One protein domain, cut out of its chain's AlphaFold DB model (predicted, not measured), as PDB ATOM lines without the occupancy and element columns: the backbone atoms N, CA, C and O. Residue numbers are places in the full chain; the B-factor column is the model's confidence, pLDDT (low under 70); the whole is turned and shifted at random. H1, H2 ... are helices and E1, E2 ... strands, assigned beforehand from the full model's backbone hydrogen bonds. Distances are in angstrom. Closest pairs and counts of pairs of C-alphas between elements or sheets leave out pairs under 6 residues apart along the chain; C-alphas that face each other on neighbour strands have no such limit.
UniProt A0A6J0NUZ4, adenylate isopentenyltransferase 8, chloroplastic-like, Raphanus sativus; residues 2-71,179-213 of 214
ATOM      1  N   THR A   2     -13.175  -6.297 -10.187       87.62
ATOM      2  CA  THR A   2     -12.717  -5.751  -8.886       87.62
ATOM      3  C   THR A   2     -11.766  -4.556  -9.015       87.62
ATOM      4  O   THR A   2     -11.960  -3.569  -8.320       87.62
ATOM      5  N   LEU A   3     -10.791  -4.595  -9.935       91.62
ATOM      6  CA  LEU A   3      -9.885  -3.460 -10.192       91.62
ATOM      7  C   LEU A   3     -10.619  -2.212 -10.692       91.62
ATOM      8  O   LEU A   3     -10.375  -1.114 -10.200       91.62
ATOM      9  N   LEU A   4     -11.545  -2.393 -11.640       93.94
ATOM     10  CA  LEU A   4     -12.373  -1.302 -12.152       93.94
ATOM     11  C   LEU A   4     -13.199  -0.687 -11.018       93.94
ATOM     12  O   LEU A   4     -13.197   0.527 -10.854       93.94
ATOM     13  N   PHE A   5     -13.838  -1.526 -10.194       96.00
ATOM     14  CA  PHE A   5     -14.575  -1.066  -9.020       96.00
ATOM     15  C   PHE A   5     -13.674  -0.312  -8.033       96.00
ATOM     16  O   PHE A   5     -14.027   0.797  -7.649       96.00
ATOM     17  N   ARG A   6     -12.498  -0.857  -7.671       96.31
ATOM     18  CA  ARG A   6     -11.528  -0.197  -6.773       96.31
ATOM     19  C   ARG A   6     -11.176   1.198  -7.289       96.31
ATOM     20  O   ARG A   6     -11.214   2.148  -6.517       96.31
ATOM     21  N   SER A   7     -10.884   1.329  -8.584       96.69
ATOM     22  CA  SER A   7     -10.541   2.614  -9.200       96.69
ATOM     23  C   SER A   7     -11.707   3.605  -9.181       96.69
ATOM     24  O   SER A   7     -11.531   4.748  -8.764       96.69
ATOM     25  N   VAL A   8     -12.895   3.187  -9.632       98.00
ATOM     26  CA  VAL A   8     -14.072   4.064  -9.729       98.00
ATOM     27  C   VAL A   8     -14.550   4.487  -8.341       98.00
ATOM     28  O   VAL A   8     -14.749   5.674  -8.100       98.00
ATOM     29  N   ALA A   9     -14.666   3.546  -7.403       98.00
ATOM     30  CA  ALA A   9     -15.109   3.842  -6.046       98.00
ATOM     31  C   ALA A   9     -14.102   4.723  -5.290       98.00
ATOM     32  O   ALA A   9     -14.522   5.638  -4.586       98.00
ATOM     33  N   SER A  10     -12.789   4.526  -5.479       97.81
ATOM     34  CA  SER A  10     -11.780   5.439  -4.920       97.81
ATOM     35  C   SER A  10     -11.938   6.865  -5.438       97.81
ATOM     36  O   SER A  10     -11.853   7.799  -4.645       97.81
ATOM     37  N   ARG A  11     -12.225   7.047  -6.734       98.19
ATOM     38  CA  ARG A  11     -12.508   8.375  -7.289       98.19
ATOM     39  C   ARG A  11     -13.755   8.993  -6.655       98.19
ATOM     40  O   ARG A  11     -13.703  10.144  -6.235       98.19
ATOM     41  N   SER A  12     -14.840   8.232  -6.524       98.38
ATOM     42  CA  SER A  12     -16.064   8.716  -5.872       98.38
ATOM     43  C   SER A  12     -15.836   9.092  -4.404       98.38
ATOM     44  O   SER A  12     -16.348  10.115  -3.961       98.38
ATOM     45  N   ILE A  13     -15.035   8.317  -3.664       98.38
ATOM     46  CA  ILE A  13     -14.627   8.643  -2.288       98.38
ATOM     47  C   ILE A  13     -13.898   9.987  -2.254       98.38
ATOM     48  O   ILE A  13     -14.299  10.867  -1.494       98.38
ATOM     49  N   SER A  14     -12.879  10.176  -3.099       98.19
ATOM     50  CA  SER A  14     -12.123  11.431  -3.170       98.19
ATOM     51  C   SER A  14     -13.011  12.619  -3.547       98.19
ATOM     52  O   SER A  14     -12.919  13.675  -2.928       98.19
ATOM     53  N   GLU A  15     -13.916  12.451  -4.513       98.56
ATOM     54  CA  GLU A  15     -14.858  13.499  -4.916       98.56
ATOM     55  C   GLU A  15     -15.827  13.870  -3.780       98.56
ATOM     56  O   GLU A  15     -16.062  15.054  -3.542       98.56
ATOM     57  N   ILE A  16     -16.375  12.894  -3.046       98.50
ATOM     58  CA  ILE A  16     -17.264  13.150  -1.900       98.50
ATOM     59  C   ILE A  16     -16.504  13.851  -0.767       98.50
ATOM     60  O   ILE A  16     -16.980  14.872  -0.261       98.50
ATOM     61  N   ALA A  17     -15.313  13.358  -0.426       97.44
ATOM     62  CA  ALA A  17     -14.467  13.938   0.612       97.44
ATOM     63  C   ALA A  17     -14.034  15.374   0.271       97.44
ATOM     64  O   ALA A  17     -14.075  16.241   1.139       97.44
ATOM     65  N   SER A  18     -13.726  15.670  -1.000       98.12
ATOM     66  CA  SER A  18     -13.356  17.026  -1.451       98.12
ATOM     67  C   SER A  18     -14.450  18.078  -1.226       98.12
ATOM     68  O   SER A  18     -14.162  19.268  -1.145       98.12
ATOM     69  N   ARG A  19     -15.710  17.645  -1.079       98.25
ATOM     70  CA  ARG A  19     -16.860  18.503  -0.753       98.25
ATOM     71  C   ARG A  19     -17.132  18.594   0.755       98.25
ATOM     72  O   ARG A  19     -18.205  19.051   1.149       98.25
ATOM     73  N   GLY A  20     -16.218  18.099   1.595       96.56
ATOM     74  CA  GLY A  20     -16.372  18.049   3.051       96.56
ATOM     75  C   GLY A  20     -17.511  17.134   3.510       96.56
ATOM     76  O   GLY A  20     -18.163  17.412   4.514       96.56
ATOM     77  N   LYS A  21     -17.829  16.083   2.740       97.88
ATOM     78  CA  LYS A  21     -18.884  15.110   3.066       97.88
ATOM     79  C   LYS A  21     -18.269  13.756   3.405       97.88
ATOM     80  O   LYS A  21     -17.251  13.384   2.832       97.88
ATOM     81  N   LEU A  22     -18.928  13.005   4.289       96.75
ATOM     82  CA  LEU A  22     -18.529  11.646   4.657       96.75
ATOM     83  C   LEU A  22     -18.925  10.650   3.550       96.75
ATOM     84  O   LEU A  22     -20.120  10.504   3.275       96.75
ATOM     85  N   PRO A  23     -17.972   9.943   2.915       97.94
ATOM     86  CA  PRO A  23     -18.285   8.870   1.977       97.94
ATOM     87  C   PRO A  23     -18.855   7.650   2.713       97.94
ATOM     88  O   PRO A  23     -18.250   7.157   3.660       97.94
ATOM     89  N   ILE A  24     -20.001   7.134   2.257       97.50
ATOM     90  CA  ILE A  24     -20.629   5.921   2.805       97.50
ATOM     91  C   ILE A  24     -20.664   4.847   1.719       97.50
ATOM     92  O   ILE A  24     -21.206   5.063   0.635       97.50
ATOM     93  N   ILE A  25     -20.106   3.676   2.023       97.31
ATOM     94  CA  ILE A  25     -20.144   2.500   1.150       97.31
ATOM     95  C   ILE A  25     -21.219   1.552   1.682       97.31
ATOM     96  O   ILE A  25     -21.130   1.091   2.816       97.31
ATOM     97  N   ALA A  26     -22.211   1.227   0.854       96.94
ATOM     98  CA  ALA A  26     -23.266   0.275   1.192       96.94
ATOM     99  C   ALA A  26     -23.312  -0.866   0.166       96.94
ATOM    100  O   ALA A  26     -23.391  -0.626  -1.039       96.94
ATOM    101  N   GLY A  27     -23.265  -2.116   0.631       94.31
ATOM    102  CA  GLY A  27     -23.399  -3.290  -0.233       94.31
ATOM    103  C   GLY A  27     -22.900  -4.589   0.401       94.31
ATOM    104  O   GLY A  27     -22.152  -4.577   1.369       94.31
ATOM    105  N   GLY A  28     -23.305  -5.727  -0.175       93.06
ATOM    106  CA  GLY A  28     -22.970  -7.071   0.328       93.06
ATOM    107  C   GLY A  28     -21.867  -7.807  -0.446       93.06
ATOM    108  O   GLY A  28     -21.619  -8.992  -0.210       93.06
ATOM    109  N   SER A  29     -21.223  -7.156  -1.418       95.69
ATOM    110  CA  SER A  29     -20.144  -7.770  -2.204       95.69
ATOM    111  C   SER A  29     -18.807  -7.655  -1.472       95.69
ATOM    112  O   SER A  29     -17.996  -6.787  -1.784       95.69
ATOM    113  N   ASN A  30     -18.548  -8.562  -0.524       95.56
ATOM    114  CA  ASN A  30     -17.329  -8.547   0.302       95.56
ATOM    115  C   ASN A  30     -16.021  -8.541  -0.515       95.56
ATOM    116  O   ASN A  30     -15.034  -7.954  -0.088       95.56
ATOM    117  N   SER A  31     -16.003  -9.125  -1.719       94.31
ATOM    118  CA  SER A  31     -14.848  -9.048  -2.630       94.31
ATOM    119  C   SER A  31     -14.582  -7.643  -3.158       94.31
ATOM    120  O   SER A  31     -13.426  -7.290  -3.359       94.31
ATOM    121  N   PHE A  32     -15.621  -6.838  -3.369       96.12
ATOM    122  CA  PHE A  32     -15.493  -5.445  -3.795       96.12
ATOM    123  C   PHE A  32     -15.117  -4.546  -2.620       96.12
ATOM    124  O   PHE A  32     -14.248  -3.698  -2.782       96.12
ATOM    125  N   VAL A  33     -15.694  -4.783  -1.436       96.06
ATOM    126  CA  VAL A  33     -15.319  -4.080  -0.195       96.06
ATOM    127  C   VAL A  33     -13.846  -4.324   0.138       96.06
ATOM    128  O   VAL A  33     -13.088  -3.371   0.279       96.06
ATOM    129  N   HIS A  34     -13.406  -5.587   0.150       95.56
ATOM    130  CA  HIS A  34     -11.997  -5.939   0.331       95.56
ATOM    131  C   HIS A  34     -11.115  -5.294  -0.741       95.56
ATOM    132  O   HIS A  34     -10.141  -4.618  -0.427       95.56
ATOM    133  N   ALA A  35     -11.479  -5.461  -2.019       95.56
ATOM    134  CA  ALA A  35     -10.731  -4.868  -3.118       95.56
ATOM    135  C   ALA A  35     -10.689  -3.342  -3.057       95.56
ATOM    136  O   ALA A  35      -9.792  -2.773  -3.651       95.56
ATOM    137  N   LEU A  36     -11.618  -2.661  -2.391       96.88
ATOM    138  CA  LEU A  36     -11.600  -1.209  -2.250       96.88
ATOM    139  C   LEU A  36     -10.757  -0.756  -1.061       96.88
ATOM    140  O   LEU A  36      -9.980   0.180  -1.222       96.88
ATOM    141  N   LEU A  37     -10.906  -1.403   0.094       96.56
ATOM    142  CA  LEU A  37     -10.416  -0.886   1.373       96.56
ATOM    143  C   LEU A  37      -9.078  -1.477   1.813       96.56
ATOM    144  O   LEU A  37      -8.329  -0.775   2.480       96.56
ATOM    145  N   ALA A  38      -8.746  -2.710   1.412       94.94
ATOM    146  CA  ALA A  38      -7.465  -3.322   1.762       94.94
ATOM    147  C   ALA A  38      -6.299  -2.523   1.162       94.94
ATOM    148  O   ALA A  38      -6.333  -2.175  -0.032       94.94
ATOM    149  N   GLU A  39      -5.272  -2.266   1.973       93.31
ATOM    150  CA  GLU A  39      -4.058  -1.570   1.539       93.31
ATOM    151  C   GLU A  39      -3.381  -2.358   0.417       93.31
ATOM    152  O   GLU A  39      -3.279  -1.901  -0.727       93.31
ATOM    153  N   ARG A  40      -3.066  -3.625   0.702       89.56
ATOM    154  CA  ARG A  40      -2.524  -4.569  -0.278       89.56
ATOM    155  C   ARG A  40      -3.648  -5.405  -0.879       89.56
ATOM    156  O   ARG A  40      -4.316  -6.164  -0.181       89.56
ATOM    157  N   PHE A  41      -3.834  -5.289  -2.191       89.62
ATOM    158  CA  PHE A  41      -4.832  -6.052  -2.936       89.62
ATOM    159  C   PHE A  41      -4.215  -6.682  -4.186       89.62
ATOM    160  O   PHE A  41      -3.738  -5.966  -5.066       89.62
ATOM    161  N   ASP A  42      -4.283  -8.012  -4.286       89.62
ATOM    162  CA  ASP A  42      -3.932  -8.748  -5.500       89.62
ATOM    163  C   ASP A  42      -5.212  -9.192  -6.239       89.62
ATOM    164  O   ASP A  42      -5.997  -9.980  -5.707       89.62
ATOM    165  N   PRO A  43      -5.457  -8.714  -7.471       88.00
ATOM    166  CA  PRO A  43      -6.628  -9.099  -8.252       88.00
ATOM    167  C   PRO A  43      -6.622 -10.560  -8.724       88.00
ATOM    168  O   PRO A  43      -7.661 -11.034  -9.189       88.00
ATOM    169  N   LYS A  44      -5.478 -11.254  -8.664       87.62
ATOM    170  CA  LYS A  44      -5.329 -12.646  -9.111       87.62
ATOM    171  C   LYS A  44      -5.671 -13.659  -8.021       87.62
ATOM    172  O   LYS A  44      -5.883 -14.829  -8.335       87.62
ATOM    173  N   THR A  45      -5.746 -13.231  -6.763       87.56
ATOM    174  CA  THR A  45      -6.020 -14.112  -5.626       87.56
ATOM    175  C   THR A  45      -7.446 -13.937  -5.116       87.56
ATOM    176  O   THR A  45      -8.074 -12.885  -5.248       87.56
ATOM    177  N   ASN A  46      -7.996 -15.008  -4.539       88.88
ATOM    178  CA  ASN A  46      -9.247 -14.932  -3.798       88.88
ATOM    179  C   ASN A  46      -8.929 -14.755  -2.302       88.88
ATOM    180  O   ASN A  46      -8.498 -15.728  -1.675       88.88
ATOM    181  N   PRO A  47      -9.180 -13.572  -1.710       88.56
ATOM    182  CA  PRO A  47      -8.870 -13.320  -0.302       88.56
ATOM    183  C   PRO A  47      -9.724 -14.170   0.651       88.56
ATOM    184  O   PRO A  47      -9.316 -14.414   1.779       88.56
ATOM    185  N   PHE A  48     -10.867 -14.683   0.184       91.12
ATOM    186  CA  PHE A  48     -11.783 -15.542   0.943       91.12
ATOM    187  C   PHE A  48     -11.625 -17.029   0.592       91.12
ATOM    188  O   PHE A  48     -12.608 -17.771   0.552       91.12
ATOM    189  N   SER A  49     -10.418 -17.452   0.214       88.19
ATOM    190  CA  SER A  49     -10.106 -18.872   0.022       88.19
ATOM    191  C   SER A  49      -9.840 -19.572   1.363       88.19
ATOM    192  O   SER A  49      -9.831 -18.931   2.412       88.19
ATOM    193  N   SER A  50      -9.592 -20.885   1.343       77.38
ATOM    194  CA  SER A  50      -9.247 -21.662   2.546       77.38
ATOM    195  C   SER A  50      -7.963 -21.192   3.240       77.38
ATOM    196  O   SER A  50      -7.797 -21.429   4.433       77.38
ATOM    197  N   LYS A  51      -7.069 -20.511   2.513       77.75
ATOM    198  CA  LYS A  51      -5.922 -19.784   3.065       77.75
ATOM    199  C   LYS A  51      -6.164 -18.287   2.845       77.75
ATOM    200  O   LYS A  51      -5.818 -17.775   1.775       77.75
ATOM    201  N   PRO A  52      -6.825 -17.595   3.786       74.88
ATOM    202  CA  PRO A  52      -7.149 -16.190   3.606       74.88
ATOM    203  C   PRO A  52      -5.867 -15.355   3.534       74.88
ATOM    204  O   PRO A  52      -4.918 -15.574   4.281       74.88
ATOM    205  N   SER A  53      -5.848 -14.400   2.609       80.94
ATOM    206  CA  SER A  53      -4.764 -13.421   2.419       80.94
ATOM    207  C   SER A  53      -5.320 -12.002   2.536       80.94
ATOM    208  O   SER A  53      -5.055 -11.125   1.717       80.94
ATOM    209  N   ILE A  54      -6.170 -11.806   3.543       86.88
ATOM    210  CA  ILE A  54      -6.820 -10.530   3.825       86.88
ATOM    211  C   ILE A  54      -5.816  -9.639   4.554       86.88
ATOM    212  O   ILE A  54      -5.276 -10.020   5.589       86.88
ATOM    213  N   SER A  55      -5.562  -8.452   4.006       87.56
ATOM    214  CA  SER A  55      -4.731  -7.448   4.669       87.56
ATOM    215  C   SER A  55      -5.488  -6.850   5.857       87.56
ATOM    216  O   SER A  55      -6.646  -6.456   5.713       87.56
ATOM    217  N   SER A  56      -4.835  -6.772   7.018       90.12
ATOM    218  CA  SER A  56      -5.350  -6.059   8.194       90.12
ATOM    219  C   SER A  56      -5.276  -4.538   8.032       90.12
ATOM    220  O   SER A  56      -6.022  -3.813   8.680       90.12
ATOM    221  N   GLU A  57      -4.374  -4.056   7.174       94.56
ATOM    222  CA  GLU A  57      -4.166  -2.638   6.895       94.56
ATOM    223  C   GLU A  57      -5.203  -2.123   5.889       94.56
ATOM    224  O   GLU A  57      -5.520  -2.769   4.881       94.56
ATOM    225  N   LEU A  58      -5.712  -0.925   6.162       96.25
ATOM    226  CA  LEU A  58      -6.736  -0.259   5.371       96.25
ATOM    227  C   LEU A  58      -6.157   0.998   4.726       96.25
ATOM    228  O   LEU A  58      -5.369   1.710   5.337       96.25
ATOM    229  N   ARG A  59      -6.622   1.312   3.517       96.19
ATOM    230  CA  ARG A  59      -6.238   2.534   2.781       96.19
ATOM    231  C   ARG A  59      -6.848   3.813   3.339       96.19
ATOM    232  O   ARG A  59      -6.468   4.909   2.938       96.19
ATOM    233  N   TYR A  60      -7.904   3.657   4.125       96.12
ATOM    234  CA  TYR A  60      -8.727   4.731   4.655       96.12
ATOM    235  C   TYR A  60      -8.992   4.437   6.123       96.12
ATOM    236  O   TYR A  60      -9.096   3.266   6.500       96.12
ATOM    237  N   ASP A  61      -9.194   5.483   6.915       95.44
ATOM    238  CA  ASP A  61      -9.785   5.311   8.233       95.44
ATOM    239  C   ASP A  61     -11.268   4.941   8.072       95.44
ATOM    240  O   ASP A  61     -12.038   5.647   7.414       95.44
ATOM    241  N   CYS A  62     -11.646   3.766   8.569       96.31
ATOM    242  CA  CYS A  62     -12.926   3.137   8.259       96.31
ATOM    243  C   CYS A  62     -13.727   2.866   9.531       96.31
ATOM    244  O   CYS A  62     -13.259   2.188  10.441       96.31
ATOM    245  N   CYS A  63     -14.998   3.267   9.525       96.94
ATOM    246  CA  CYS A  63     -15.997   2.793  10.476       96.94
ATOM    247  C   CYS A  63     -16.849   1.696   9.823       96.94
ATOM    248  O   CYS A  63     -17.646   1.974   8.923       96.94
ATOM    249  N   PHE A  64     -16.692   0.445  10.259       97.69
ATOM    250  CA  PHE A  64     -17.474  -0.673   9.735       97.69
ATOM    251  C   PHE A  64     -18.713  -0.923  10.584       97.69
ATOM    252  O   PHE A  64     -18.614  -1.282  11.755       97.69
ATOM    253  N   LEU A  65     -19.882  -0.815   9.956       97.94
ATOM    254  CA  LEU A  65     -21.158  -1.205  10.544       97.94
ATOM    255  C   LEU A  65     -21.674  -2.460   9.842       97.94
ATOM    256  O   LEU A  65     -21.930  -2.448   8.638       97.94
ATOM    257  N   TRP A  66     -21.845  -3.541  10.594       97.88
ATOM    258  CA  TRP A  66     -22.433  -4.782  10.102       97.88
ATOM    259  C   TRP A  66     -23.798  -5.000  10.743       97.88
ATOM    260  O   TRP A  66     -23.898  -5.311  11.927       97.88
ATOM    261  N   VAL A  67     -24.849  -4.871   9.933       97.38
ATOM    262  CA  VAL A  67     -26.210  -5.253  10.319       97.38
ATOM    263  C   VAL A  67     -26.327  -6.777  10.258       97.38
ATOM    264  O   VAL A  67     -26.349  -7.364   9.176       97.38
ATOM    265  N   ASP A  68     -26.348  -7.400  11.431       97.12
ATOM    266  CA  ASP A  68     -26.438  -8.843  11.632       97.12
ATOM    267  C   ASP A  68     -27.869  -9.255  11.986       97.12
ATOM    268  O   ASP A  68     -28.621  -8.506  12.609       97.12
ATOM    269  N   VAL A  69     -28.251 -10.458  11.573       97.06
ATOM    270  CA  VAL A  69     -29.578 -11.034  11.801       97.06
ATOM    271  C   VAL A  69     -29.388 -12.517  12.068       97.06
ATOM    272  O   VAL A  69     -28.647 -13.193  11.351       97.06
ATOM    273  N   SER A  70     -30.098 -13.055  13.058       96.62
ATOM    274  CA  SER A  70     -30.041 -14.483  13.348       96.62
ATOM    275  C   SER A  70     -30.414 -15.333  12.128       96.62
ATOM    276  O   SER A  70     -31.341 -15.033  11.375       96.62
ATOM    277  N   VAL A  71     -29.689 -16.440  11.956       95.44
ATOM    278  CA  VAL A  71     -29.798 -17.373  10.819       95.44
ATOM    279  C   VAL A  71     -31.248 -17.798  10.556       95.44
ATOM    280  O   VAL A  71     -31.683 -17.815   9.406       95.44
ATOM    281  N   GLN A 179     -18.124  -3.342  13.764       96.31
ATOM    282  CA  GLN A 179     -19.155  -3.104  14.771       96.31
ATOM    283  C   GLN A 179     -20.450  -3.809  14.366       96.31
ATOM    284  O   GLN A 179     -21.065  -3.494  13.344       96.31
ATOM    285  N   ARG A 180     -20.866  -4.791  15.168       96.75
ATOM    286  CA  ARG A 180     -22.065  -5.591  14.908       96.75
ATOM    287  C   ARG A 180     -23.313  -4.904  15.460       96.75
ATOM    288  O   ARG A 180     -23.352  -4.547  16.632       96.75
ATOM    289  N   LEU A 181     -24.344  -4.802  14.632       96.69
ATOM    290  CA  LEU A 181     -25.648  -4.230  14.949       96.69
ATOM    291  C   LEU A 181     -26.706  -5.318  14.772       96.69
ATOM    292  O   LEU A 181     -26.930  -5.773  13.654       96.69
ATOM    293  N   ASP A 182     -27.341  -5.756  15.856       96.12
ATOM    294  CA  ASP A 182     -28.319  -6.848  15.796       96.12
ATOM    295  C   ASP A 182     -29.708  -6.331  15.384       96.12
ATOM    296  O   ASP A 182     -30.383  -5.622  16.135       96.12
ATOM    297  N   ALA A 183     -30.141  -6.706  14.181       96.69
ATOM    298  CA  ALA A 183     -31.447  -6.379  13.619       96.69
ATOM    299  C   ALA A 183     -32.464  -7.532  13.736       96.69
ATOM    300  O   ALA A 183     -33.549  -7.456  13.155       96.69
ATOM    301  N   THR A 184     -32.151  -8.598  14.481       96.19
ATOM    302  CA  THR A 184     -32.989  -9.804  14.587       96.19
ATOM    303  C   THR A 184     -34.417  -9.489  15.019       96.19
ATOM    304  O   THR A 184     -35.365  -9.880  14.337       96.19
ATOM    305  N   GLU A 185     -34.593  -8.753  16.120       94.38
ATOM    306  CA  GLU A 185     -35.931  -8.402  16.615       94.38
ATOM    307  C   GLU A 185     -36.653  -7.427  15.685       94.38
ATOM    308  O   GLU A 185     -37.863  -7.536  15.497       94.38
ATOM    309  N   SER A 186     -35.915  -6.510  15.053       93.56
ATOM    310  CA  SER A 186     -36.479  -5.565  14.087       93.56
ATOM    311  C   SER A 186     -37.111  -6.294  12.904       93.56
ATOM    312  O   SER A 186     -38.221  -5.955  12.499       93.56
ATOM    313  N   LEU A 187     -36.433  -7.323  12.383       92.31
ATOM    314  CA  LEU A 187     -36.952  -8.138  11.287       92.31
ATOM    315  C   LEU A 187     -38.064  -9.080  11.752       92.31
ATOM    316  O   LEU A 187     -39.064  -9.218  11.052       92.31
ATOM    317  N   ARG A 188     -37.930  -9.696  12.935       92.44
ATOM    318  CA  ARG A 188     -38.953 -10.604  13.472       92.44
ATOM    319  C   ARG A 188     -40.284  -9.890  13.703       92.44
ATOM    320  O   ARG A 188     -41.319 -10.398  13.293       92.44
ATOM    321  N   ALA A 189     -40.251  -8.722  14.336       90.19
ATOM    322  CA  ALA A 189     -41.446  -7.935  14.625       90.19
ATOM    323  C   ALA A 189     -41.894  -7.061  13.443       90.19
ATOM    324  O   ALA A 189     -42.963  -6.464  13.508       90.19
ATOM    325  N   SER A 190     -41.071  -6.937  12.391       87.88
ATOM    326  CA  SER A 190     -41.271  -5.967  11.303       87.88
ATOM    327  C   SER A 190     -41.543  -4.545  11.830       87.88
ATOM    328  O   SER A 190     -42.374  -3.817  11.291       87.88
ATOM    329  N   SER A 191     -40.856  -4.153  12.912       92.69
ATOM    330  CA  SER A 191     -41.111  -2.904  13.640       92.69
ATOM    331  C   SER A 191     -40.016  -1.869  13.405       92.69
ATOM    332  O   SER A 191     -38.835  -2.088  13.704       92.69
ATOM    333  N   ARG A 192     -40.440  -0.695  12.926       91.50
ATOM    334  CA  ARG A 192     -39.575   0.475  12.743       91.50
ATOM    335  C   ARG A 192     -39.051   1.020  14.071       91.50
ATOM    336  O   ARG A 192     -37.898   1.422  14.142       91.50
ATOM    337  N   GLU A 193     -39.850   0.979  15.129       94.00
ATOM    338  CA  GLU A 193     -39.457   1.471  16.456       94.00
ATOM    339  C   GLU A 193     -38.301   0.643  17.036       94.00
ATOM    340  O   GLU A 193     -37.325   1.185  17.561       94.00
ATOM    341  N   ILE A 194     -38.368  -0.685  16.878       93.25
ATOM    342  CA  ILE A 194     -37.301  -1.595  17.311       93.25
ATOM    343  C   ILE A 194     -36.040  -1.371  16.468       93.25
ATOM    344  O   ILE A 194     -34.938  -1.350  17.013       93.25
ATOM    345  N   TRP A 195     -36.180  -1.162  15.153       95.62
ATOM    346  CA  TRP A 195     -35.062  -0.781  14.280       95.62
ATOM    347  C   TRP A 195     -34.398   0.528  14.717       95.62
ATOM    348  O   TRP A 195     -33.172   0.600  14.838       95.62
ATOM    349  N   GLU A 196     -35.193   1.558  15.001       95.31
ATOM    350  CA  GLU A 196     -34.686   2.853  15.445       95.31
ATOM    351  C   GLU A 196     -33.903   2.725  16.756       95.31
ATOM    352  O   GLU A 196     -32.831   3.316  16.904       95.31
ATOM    353  N   LYS A 197     -34.395   1.904  17.689       92.88
ATOM    354  CA  LYS A 197     -33.734   1.657  18.970       92.88
ATOM    355  C   LYS A 197     -32.446   0.841  18.835       92.88
ATOM    356  O   LYS A 197     -31.429   1.257  19.383       92.88
ATOM    357  N   ASN A 198     -32.496  -0.301  18.154       91.19
ATOM    358  CA  ASN A 198     -31.428  -1.304  18.216       91.19
ATOM    359  C   ASN A 198     -30.366  -1.123  17.126       91.19
ATOM    360  O   ASN A 198     -29.211  -1.482  17.336       91.19
ATOM    361  N   VAL A 199     -30.741  -0.560  15.975       96.00
ATOM    362  CA  VAL A 199     -29.842  -0.419  14.824       96.00
ATOM    363  C   VAL A 199     -29.470   1.041  14.615       96.00
ATOM    364  O   VAL A 199     -28.287   1.376  14.642       96.00
ATOM    365  N   LEU A 200     -30.451   1.934  14.446       96.81
ATOM    366  CA  LEU A 200     -30.174   3.327  14.075       96.81
ATOM    367  C   LEU A 200     -29.431   4.088  15.178       96.81
ATOM    368  O   LEU A 200     -28.401   4.700  14.899       96.81
ATOM    369  N   LYS A 201     -29.925   4.054  16.422       95.75
ATOM    370  CA  LYS A 201     -29.287   4.774  17.537       95.75
ATOM    371  C   LYS A 201     -27.849   4.314  17.773       95.75
ATOM    372  O   LYS A 201     -26.970   5.162  17.922       95.75
ATOM    373  N   GLU A 202     -27.598   3.005  17.748       95.50
ATOM    374  CA  GLU A 202     -26.245   2.471  17.938       95.50
ATOM    375  C   GLU A 202     -25.336   2.794  16.742       95.50
ATOM    376  O   GLU A 202     -24.194   3.205  16.934       95.50
ATOM    377  N   SER A 203     -25.857   2.742  15.509       97.12
ATOM    378  CA  SER A 203     -25.126   3.189  14.311       97.12
ATOM    379  C   SER A 203     -24.690   4.647  14.427       97.12
ATOM    380  O   SER A 203     -23.524   4.971  14.213       97.12
ATOM    381  N   VAL A 204     -25.616   5.537  14.802       96.69
ATOM    382  CA  VAL A 204     -25.341   6.972  14.960       96.69
ATOM    383  C   VAL A 204     -24.303   7.209  16.050       96.69
ATOM    384  O   VAL A 204     -23.414   8.036  15.868       96.69
ATOM    385  N   LYS A 205     -24.389   6.489  17.170       95.94
ATOM    386  CA  LYS A 205     -23.398   6.561  18.247       95.94
ATOM    387  C   LYS A 205     -22.009   6.146  17.754       95.94
ATOM    388  O   LYS A 205     -21.067   6.907  17.946       95.94
ATOM    389  N   ASN A 206     -21.896   5.013  17.063       94.81
ATOM    390  CA  ASN A 206     -20.622   4.523  16.530       94.81
ATOM    391  C   ASN A 206     -20.009   5.493  15.512       94.81
ATOM    392  O   ASN A 206     -18.825   5.810  15.604       94.81
ATOM    393  N   VAL A 207     -20.821   6.032  14.598       96.12
ATOM    394  CA  VAL A 207     -20.364   7.030  13.619       96.12
ATOM    395  C   VAL A 207     -19.946   8.330  14.306       96.12
ATOM    396  O   VAL A 207     -18.922   8.896  13.946       96.12
ATOM    397  N   LYS A 208     -20.676   8.800  15.325       95.44
ATOM    398  CA  LYS A 208     -20.263   9.981  16.104       95.44
ATOM    399  C   LYS A 208     -18.926   9.757  16.801       95.44
ATOM    400  O   LYS A 208     -18.063  10.615  16.713       95.44
ATOM    401  N   CYS A 209     -18.743   8.614  17.459       93.94
ATOM    402  CA  CYS A 209     -17.469   8.280  18.090       93.94
ATOM    403  C   CYS A 209     -16.329   8.203  17.071       93.94
ATOM    404  O   CYS A 209     -15.221   8.598  17.396       93.94
ATOM    405  N   PHE A 210     -16.589   7.721  15.856       94.69
ATOM    406  CA  PHE A 210     -15.611   7.716  14.771       94.69
ATOM    407  C   PHE A 210     -15.236   9.134  14.317       94.69
ATOM    408  O   PHE A 210     -14.060   9.454  14.254       94.69
ATOM    409  N   LEU A 211     -16.218  10.008  14.086       93.12
ATOM    410  CA  LEU A 211     -15.982  11.382  13.618       93.12
ATOM    411  C   LEU A 211     -15.371  12.318  14.675       93.12
ATOM    412  O   LEU A 211     -14.934  13.408  14.330       93.12
ATOM    413  N   LEU A 212     -15.412  11.934  15.953       89.88
ATOM    414  CA  LEU A 212     -14.870  12.703  17.080       89.88
ATOM    415  C   LEU A 212     -13.517  12.167  17.572       89.88
ATOM    416  O   LEU A 212     -13.028  12.630  18.598       89.88
ATOM    417  N   LYS A 213     -12.947  11.152  16.909       73.38
ATOM    418  CA  LYS A 213     -11.629  10.590  17.251       73.38
ATOM    419  C   LYS A 213     -10.449  11.434  16.739       73.38
ATOM    420  O   LYS A 213      -9.314  11.006  16.935       73.38
TER     421      LYS A 213
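Overview. This is residues 2 to 71 and 179 to 213 of the 214 residues of the protein "adenylate isopentenyltransferase 8, chloroplastic-like" of Raphanus sativus (UniProt A0A6J0NUZ4). Two loosely joined lobes make up the model: in one, a small two-stranded sheet of E1 and E2 has the long helix H4 over one face and the short H3 at one end; in the other, H1 and H2 pack together. Residues 38 to 63, with no named element, loop out near H2 before crossing to E1. The 105 printed residues have four named helices and two named strands, in the order H1 H2 E1 E2 H3 H4; the sheet, order E1 E2, is parallel, and the class is mostly helix. The whole is loose, with a radius of gyration of the C-alphas of 16.1 A and spans of 43 by 39 by 23 A.

Along the chain. E1 is residues 64 to 68, 12.3 A, and E2 is residues 179 to 182, 10.0 A. H3 is residues 184 to 189, 8.7 A. H4, residues 192 to 211, is 26.0 A long and ends at C-alpha 211 (-15.982, 11.382, 13.618). H1, residues 2 to 18, is 24.0 A long and begins at C-alpha 2 (-12.717, -5.751, -8.886). H2 is residues 30 to 37, 10.4 A.

Arrangement. E1 and E2 are parallel neighbours at 23 degrees, with N 66 and O 179 at 2.9 A and N 68 and O 181 at 2.8 A, within hydrogen-bond range. The closest C-alphas of E2 and H4, Leu 181 and Val 199, are 5.7 A apart. H4 has a kink of 28 degrees near residue 199. H3 and H4 form a helical hairpin: they touch, through residues 192 to 198 alone of H4, closest at the C-alphas of Ser 186 and Trp 195, 5.0 A, at a shallow tilt of 29 degrees, opposite ways. H1 and H2 touch, closest at the C-alphas of Arg 6 and Leu 36, 4.6 A, at a steep tilt of 49 degrees, the same way. H1 and H4 are apart. In H1, H2 and H3 every O i to N i+4 pair is within hydrogen-bond range; in H4, 13 of 16 are.

Size, cuts and confidence. The C-alphas of Lys 44 and Glu 193 are the two farthest apart, at 44.9 A. Residues 72 to 178 are not printed, and C-alphas 71 and 179 are 18.2 A apart across the cut. The links H1 to H2 and H2 to E1 are long. Mean pLDDT of the printed part is 93.8, and no printed residue is under 70.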